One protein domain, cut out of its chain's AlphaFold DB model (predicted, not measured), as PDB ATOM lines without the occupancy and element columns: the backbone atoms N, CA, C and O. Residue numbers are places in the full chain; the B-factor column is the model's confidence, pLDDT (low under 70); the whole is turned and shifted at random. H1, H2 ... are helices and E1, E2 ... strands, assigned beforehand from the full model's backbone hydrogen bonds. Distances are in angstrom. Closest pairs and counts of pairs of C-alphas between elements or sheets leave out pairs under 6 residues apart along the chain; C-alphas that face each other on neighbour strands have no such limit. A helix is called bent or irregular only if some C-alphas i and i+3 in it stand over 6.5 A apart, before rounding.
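What this domain is: This is residues 2 to 52 of the 130 residues of an uncharacterized protein of Streptomyces sp. IB2014 011-1 (UniProt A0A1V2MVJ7). Picture a two-strand hairpin, E1 and E2, and one helix, H1, set as a V: H1 follows E2 and comes nearest to E1 where that strand begins, while the hairpin's turn and the far end of H1 spread away from each other. A tail with no named element, residues 39 to 52, goes on from the far end of H1. The printed part has 51 residues, with E1, E2 and H1 in that order; the sheet E1 - E2 is antiparallel, and the class is mixed, helices and strands, with 23 residues in named elements, under half. The whole is only just compact, close to loose, with a radius of gyration of the C-alphas of 11.7 A and spans of 33 by 26 by 17 A.

Where its parts are: Find C-alpha 9 at (32.813, -40.221, 39.815); from there E1 runs 13.0 A through residues 9 to 13. E2 is residues 19 to 22, 9.9 A long. H1, residues 25 to 38, runs 20.2 A to C-alpha 38 at (21.440, -42.746, 48.517); it is irregular, with C-alphas 26 and 29 7.3 A apart.

How they stand to each other: Look first at residues 2 to 3, which pair antiparallel with residues 9 to 10 of E1. E1 and E2 form a hairpin, their directions 159 degrees apart; N 11 and O 21 are within hydrogen-bond range at 2.8 A, as are N 19 and O 13 at 3.1 A. The closest C-alphas of E1 and H1 are those of Cys 9 and Glu 28, 5.6 A apart. In H1, 8 of 10 O i to N i+4 pairs are within hydrogen-bond range.

The domain as a whole: The two C-alphas farthest apart are those of Asp 6 and Gly 52, at 33.5 A. The printed part has no cut, and the links E1 to E2 and E2 to H1 are tight. The mean pLDDT of the printed part is 87.2, and no printed residue is under 70.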
ATOM      1  N   ARG A   2      32.376 -40.729  45.611       87.19
ATOM      2  CA  ARG A   2      32.829 -39.330  45.606       87.19
ATOM      3  C   ARG A   2      32.772 -38.778  44.184       87.19
ATOM      4  O   ARG A   2      33.214 -39.468  43.271       87.19
ATOM      5  N   VAL A   3      32.261 -37.564  44.021       85.44
ATOM      6  CA  VAL A   3      32.389 -36.786  42.781       85.44
ATOM      7  C   VAL A   3      33.593 -35.865  42.956       85.44
ATOM      8  O   VAL A   3      33.696 -35.204  43.989       85.44
ATOM      9  N   LEU A   4      34.536 -35.891  42.017       88.50
ATOM     10  CA  LEU A   4      35.727 -35.042  42.034       88.50
ATOM     11  C   LEU A   4      35.451 -33.694  41.350       88.50
ATOM     12  O   LEU A   4      34.431 -33.515  40.688       88.50
ATOM     13  N   ASN A   5      36.380 -32.746  41.496       86.44
ATOM     14  CA  ASN A   5      36.243 -31.386  40.954       86.44
ATOM     15  C   ASN A   5      36.141 -31.346  39.421       86.44
ATOM     16  O   ASN A   5      35.538 -30.430  38.873       86.44
ATOM     17  N   ASP A   6      36.704 -32.339  38.733       87.19
ATOM     18  CA  ASP A   6      36.614 -32.498  37.277       87.19
ATOM     19  C   ASP A   6      35.309 -33.188  36.820       87.19
ATOM     20  O   ASP A   6      35.146 -33.506  35.642       87.19
ATOM     21  N   GLY A   7      34.380 -33.436  37.750       82.19
ATOM     22  CA  GLY A   7      33.107 -34.112  37.510       82.19
ATOM     23  C   GLY A   7      33.197 -35.639  37.487       82.19
ATOM     24  O   GLY A   7      32.159 -36.303  37.431       82.19
ATOM     25  N   SER A   8      34.399 -36.216  37.573       89.75
ATOM     26  CA  SER A   8      34.559 -37.668  37.565       89.75
ATOM     27  C   SER A   8      33.989 -38.302  38.836       89.75
ATOM     28  O   SER A   8      34.080 -37.766  39.944       89.75
ATOM     29  N   CYS A   9      33.374 -39.477  38.688       93.81
ATOM     30  CA  CYS A   9      32.813 -40.221  39.815       93.81
ATOM     31  C   CYS A   9      33.743 -41.363  40.227       93.81
ATOM     32  O   CYS A   9      34.064 -42.234  39.423       93.81
ATOM     33  N   VAL A  10      34.116 -41.418  41.505       93.06
ATOM     34  CA  VAL A  10      35.006 -42.443  42.059       93.06
ATOM     35  C   VAL A  10      34.301 -43.257  43.141       93.06
ATOM     36  O   VAL A  10      33.768 -42.747  44.135       93.06
ATOM     37  N   LEU A  11      34.322 -44.575  42.969       91.12
ATOM     38  CA  LEU A  11      33.850 -45.550  43.943       91.12
ATOM     39  C   LEU A  11      35.011 -46.026  44.811       91.12
ATOM     40  O   LEU A  11      35.967 -46.612  44.316       91.12
ATOM     41  N   ALA A  12      34.896 -45.822  46.122       91.00
ATOM     42  CA  ALA A  12      35.805 -46.409  47.095       91.00
ATOM     43  C   ALA A  12      35.260 -47.765  47.555       91.00
ATOM     44  O   ALA A  12      34.269 -47.829  48.284       91.00
ATOM     45  N   VAL A  13      35.915 -48.843  47.134       89.81
ATOM     46  CA  VAL A  13      35.690 -50.177  47.690       89.81
ATOM     47  C   VAL A  13      36.438 -50.258  49.017       89.81
ATOM     48  O   VAL A  13      37.619 -49.923  49.083       89.81
ATOM     49  N   ARG A  14      35.743 -50.678  50.075       87.62
ATOM     50  CA  ARG A  14      36.275 -50.795  51.441       87.62
ATOM     51  C   ARG A  14      36.463 -52.267  51.828       87.62
ATOM     52  O   ARG A  14      35.867 -53.144  51.204       87.62
ATOM     53  N   GLY A  15      37.231 -52.516  52.888       86.88
ATOM     54  CA  GLY A  15      37.476 -53.854  53.435       86.88
ATOM     55  C   GLY A  15      38.690 -54.550  52.820       86.88
ATOM     56  O   GLY A  15      39.581 -53.895  52.280       86.88
ATOM     57  N   ASN A  16      38.719 -55.882  52.908       76.25
ATOM     58  CA  ASN A  16      39.798 -56.697  52.353       76.25
ATOM     59  C   ASN A  16      39.810 -56.529  50.819       76.25
ATOM     60  O   ASN A  16      38.830 -56.876  50.158       76.25
ATOM     61  N   ARG A  17      40.887 -55.957  50.263       82.00
ATOM     62  CA  ARG A  17      41.003 -55.431  48.878       82.00
ATOM     63  C   ARG A  17      40.330 -54.078  48.615       82.00
ATOM     64  O   ARG A  17      39.616 -53.898  47.613       82.00
ATOM     65  N   SER A  18      40.587 -53.115  49.496       88.50
ATOM     66  CA  SER A  18      40.219 -51.718  49.274       88.50
ATOM     67  C   SER A  18      40.851 -51.166  48.001       88.50
ATOM     68  O   SER A  18      42.034 -51.383  47.750       88.50
ATOM     69  N   ARG A  19      40.075 -50.427  47.211       90.69
ATOM     70  CA  ARG A  19      40.555 -49.790  45.978       90.69
ATOM     71  C   ARG A  19      39.634 -48.662  45.552       90.69
ATOM     72  O   ARG A  19      38.463 -48.630  45.939       90.69
ATOM     73  N   LEU A  20      40.157 -47.775  44.721       90.12
ATOM     74  CA  LEU A  20      39.371 -46.764  44.030       90.12
ATOM     75  C   LEU A  20      39.054 -47.249  42.617       90.12
ATOM     76  O   LEU A  20      39.921 -47.772  41.922       90.12
ATOM     77  N   ILE A  21      37.803 -47.079  42.204       90.44
ATOM     78  CA  ILE A  21      37.341 -47.389  40.855       90.44
ATOM     79  C   ILE A  21      36.764 -46.109  40.268       90.44
ATOM     80  O   ILE A  21      35.763 -45.592  40.767       90.44
ATOM     81  N   VAL A  22      37.398 -45.611  39.212       91.44
ATOM     82  CA  VAL A  22      36.875 -44.491  38.428       91.44
ATOM     83  C   VAL A  22      35.721 -45.002  37.569       91.44
ATOM     84  O   VAL A  22      35.844 -46.017  36.880       91.44
ATOM     85  N   CYS A  23      34.578 -44.332  37.653       92.75
ATOM     86  CA  CYS A  23      33.416 -44.613  36.827       92.75
ATOM     87  C   CYS A  23      33.725 -44.244  35.374       92.75
ATOM     88  O   CYS A  23      34.356 -43.225  35.112       92.75
ATOM     89  N   SER A  24      33.305 -45.065  34.413       90.50
ATOM     90  CA  SER A  24      33.448 -44.680  33.011       90.50
ATOM     91  C   SER A  24      32.461 -43.567  32.665       90.50
ATOM     92  O   SER A  24      31.310 -43.586  33.105       90.50
ATOM     93  N   ARG A  25      32.905 -42.633  31.813       90.56
ATOM     94  CA  ARG A  25      32.142 -41.441  31.403       90.56
ATOM     95  C   ARG A  25      30.657 -41.680  31.097       90.56
ATOM     96  O   ARG A  25      29.840 -40.926  31.618       90.56
ATOM     97  N   PRO A  26      30.254 -42.721  30.336       92.12
ATOM     98  CA  PRO A  26      28.837 -42.940  30.028       92.12
ATOM     99  C   PRO A  26      27.940 -43.147  31.257       92.12
ATOM    100  O   PRO A  26      26.738 -42.918  31.173       92.12
ATOM    101  N   TYR A  27      28.506 -43.573  32.390       91.62
ATOM    102  CA  TYR A  27      27.759 -43.884  33.610       91.62
ATOM    103  C   TYR A  27      27.999 -42.882  34.747       91.62
ATOM    104  O   TYR A  27      27.358 -43.003  35.792       91.62
ATOM    105  N   GLU A  28      28.880 -41.888  34.568       93.12
ATOM    106  CA  GLU A  28      29.197 -40.892  35.604       93.12
ATOM    107  C   GLU A  28      27.939 -40.161  36.074       93.12
ATOM    108  O   GLU A  28      27.683 -40.084  37.274       93.12
ATOM    109  N   ARG A  29      27.099 -39.710  35.134       91.06
ATOM    110  CA  ARG A  29      25.836 -39.031  35.449       91.06
ATOM    111  C   ARG A  29      24.893 -39.917  36.263       91.06
ATOM    112  O   ARG A  29      24.416 -39.488  37.311       91.06
ATOM    113  N   THR A  30      24.661 -41.149  35.807       92.06
ATOM    114  CA  THR A  30      23.798 -42.119  36.497       92.06
ATOM    115  C   THR A  30      24.295 -42.380  37.915       92.06
ATOM    116  O   THR A  30      23.512 -42.416  38.863       92.06
ATOM    117  N   LEU A  31      25.609 -42.535  38.086       91.25
ATOM    118  CA  LEU A  31      26.204 -42.786  39.389       91.25
ATOM    119  C   LEU A  31      26.112 -41.555  40.304       91.25
ATOM    120  O   LEU A  31      25.773 -41.702  41.480       91.25
ATOM    121  N   ALA A  32      26.369 -40.355  39.773       90.56
ATOM    122  CA  ALA A  32      26.204 -39.084  40.475       90.56
ATOM    123  C   ALA A  32      24.773 -38.908  40.994       90.56
ATOM    124  O   ALA A  32      24.572 -38.600  42.169       90.56
ATOM    125  N   GLU A  33      23.781 -39.151  40.136       90.25
ATOM    126  CA  GLU A  33      22.360 -39.134  40.486       90.25
ATOM    127  C   GLU A  33      22.043 -40.151  41.588       90.25
ATOM    128  O   GLU A  33      21.470 -39.777  42.610       90.25
ATOM    129  N   ALA A  34      22.478 -41.405  41.446       90.06
ATOM    130  CA  ALA A  34      22.249 -42.440  42.453       90.06
ATOM    131  C   ALA A  34      22.847 -42.077  43.824       90.06
ATOM    132  O   ALA A  34      22.221 -42.316  44.854       90.06
ATOM    133  N   SER A  35      24.031 -41.460  43.864       88.38
ATOM    134  CA  SER A  35      24.649 -41.068  45.137       88.38
ATOM    135  C   SER A  35      23.964 -39.898  45.821       88.38
ATOM    136  O   SER A  35      24.020 -39.839  47.045       88.38
ATOM    137  N   ARG A  36      23.334 -38.985  45.072       88.00
ATOM    138  CA  ARG A  36      22.525 -37.921  45.686       88.00
ATOM    139  C   ARG A  36      21.303 -38.496  46.398       88.00
ATOM    140  O   ARG A  36      20.978 -38.034  47.478       88.00
ATOM    141  N   HIS A  37      20.679 -39.526  45.826       86.38
ATOM    142  CA  HIS A  37      19.513 -40.185  46.425       86.38
ATOM    143  C   HIS A  37      19.870 -41.136  47.569       86.38
ATOM    144  O   HIS A  37      19.061 -41.353  48.462       86.38
ATOM    145  N   ALA A  38      21.046 -41.763  47.516       85.81
ATOM    146  CA  ALA A  38      21.440 -42.746  48.517       85.81
ATOM    147  C   ALA A  38      21.928 -42.119  49.827       85.81
ATOM    148  O   ALA A  38      21.921 -42.811  50.838       85.81
ATOM    149  N   GLU A  39      22.389 -40.864  49.812       80.75
ATOM    150  CA  GLU A  39      23.086 -40.224  50.934       80.75
ATOM    151  C   GLU A  39      24.183 -41.139  51.525       80.75
ATOM    152  O   GLU A  39      25.247 -41.316  50.923       80.75
ATOM    153  N   THR A  40      23.924 -41.754  52.686       82.00
ATOM    154  CA  THR A  40      24.826 -42.695  53.376       82.00
ATOM    155  C   THR A  40      24.459 -44.174  53.187       82.00
ATOM    156  O   THR A  40      25.212 -45.053  53.611       82.00
ATOM    157  N   GLY A  41      23.332 -44.461  52.534       85.38
ATOM    158  CA  GLY A  41      22.796 -45.794  52.284       85.38
ATOM    159  C   GLY A  41      23.314 -46.460  51.005       85.38
ATOM    160  O   GLY A  41      24.358 -46.120  50.440       85.38
ATOM    161  N   TYR A  42      22.580 -47.472  50.539       87.44
ATOM    162  CA  TYR A  42      22.956 -48.225  49.344       87.44
ATOM    163  C   TYR A  42      22.678 -47.431  48.061       87.44
ATOM    164  O   TYR A  42      21.566 -46.976  47.827       87.44
ATOM    165  N   LEU A  43      23.665 -47.360  47.159       87.69
ATOM    166  CA  LEU A  43      23.490 -46.757  45.824       87.69
ATOM    167  C   LEU A  43      22.452 -47.490  44.964       87.69
ATOM    168  O   LEU A  43      21.858 -46.908  44.063       87.69
ATOM    169  N   PHE A  44      22.262 -48.782  45.224       87.19
ATOM    170  CA  PHE A  44      21.285 -49.616  44.545       87.19
ATOM    171  C   PHE A  44      20.276 -50.126  45.566       87.19
ATOM    172  O   PHE A  44      20.672 -50.755  46.546       87.19
ATOM    173  N   ARG A  45      18.985 -49.866  45.320       86.25
ATOM    174  CA  ARG A  45      17.892 -50.078  46.285       86.25
ATOM    175  C   ARG A  45      18.160 -49.337  47.613       86.25
ATOM    176  O   ARG A  45      18.344 -49.994  48.637       86.25
ATOM    177  N   PRO A  46      18.170 -47.990  47.612       84.69
ATOM    178  CA  PRO A  46      18.521 -47.186  48.790       84.69
ATOM    179  C   PRO A  46      17.636 -47.464  50.015       84.69
ATOM    180  O   PRO A  46      18.120 -47.401  51.136       84.69
ATOM    181  N   SER A  47      16.381 -47.874  49.808       83.12
ATOM    182  CA  SER A  47      15.445 -48.265  50.875       83.12
ATOM    183  C   SER A  47      15.626 -49.705  51.390       83.12
ATOM    184  O   SER A  47      14.772 -50.212  52.111       83.12
ATOM    185  N   SER A  48      16.680 -50.418  50.981       82.06
ATOM    186  CA  SER A  48      16.945 -51.783  51.449       82.06
ATOM    187  C   SER A  48      17.642 -51.767  52.808       82.06
ATOM    188  O   SER A  48      18.711 -51.181  52.950       82.06
ATOM    189  N   PHE A  49      17.094 -52.489  53.785       77.25
ATOM    190  CA  PHE A  49      17.680 -52.617  55.126       77.25
ATOM    191  C   PHE A  49      18.747 -53.721  55.230       77.25
ATOM    192  O   PHE A  49      19.488 -53.783  56.206       77.25
ATOM    193  N   ALA A  50      18.867 -54.577  54.211       77.12
ATOM    194  CA  ALA A  50      19.875 -55.632  54.145       77.12
ATOM    195  C   ALA A  50      20.451 -55.776  52.731       77.12
ATOM    196  O   ALA A  50      19.764 -55.557  51.726       77.12
ATOM    197  N   ARG A  51      21.725 -56.176  52.652       73.56
ATOM    198  CA  ARG A  51      22.391 -56.523  51.392       73.56
ATOM    199  C   ARG A  51      22.196 -58.010  51.103       73.56
ATOM    200  O   ARG A  51      22.812 -58.847  51.754       73.56
ATOM    201  N   GLY A  52      21.408 -58.337  50.083       80.12
ATOM    202  CA  GLY A  52      21.401 -59.686  49.515       80.12
ATOM    203  C   GLY A  52      22.661 -59.930  48.668       80.12
ATOM    204  O   GLY A  52      23.103 -59.016  47.964       80.12
TER     205      GLY A  52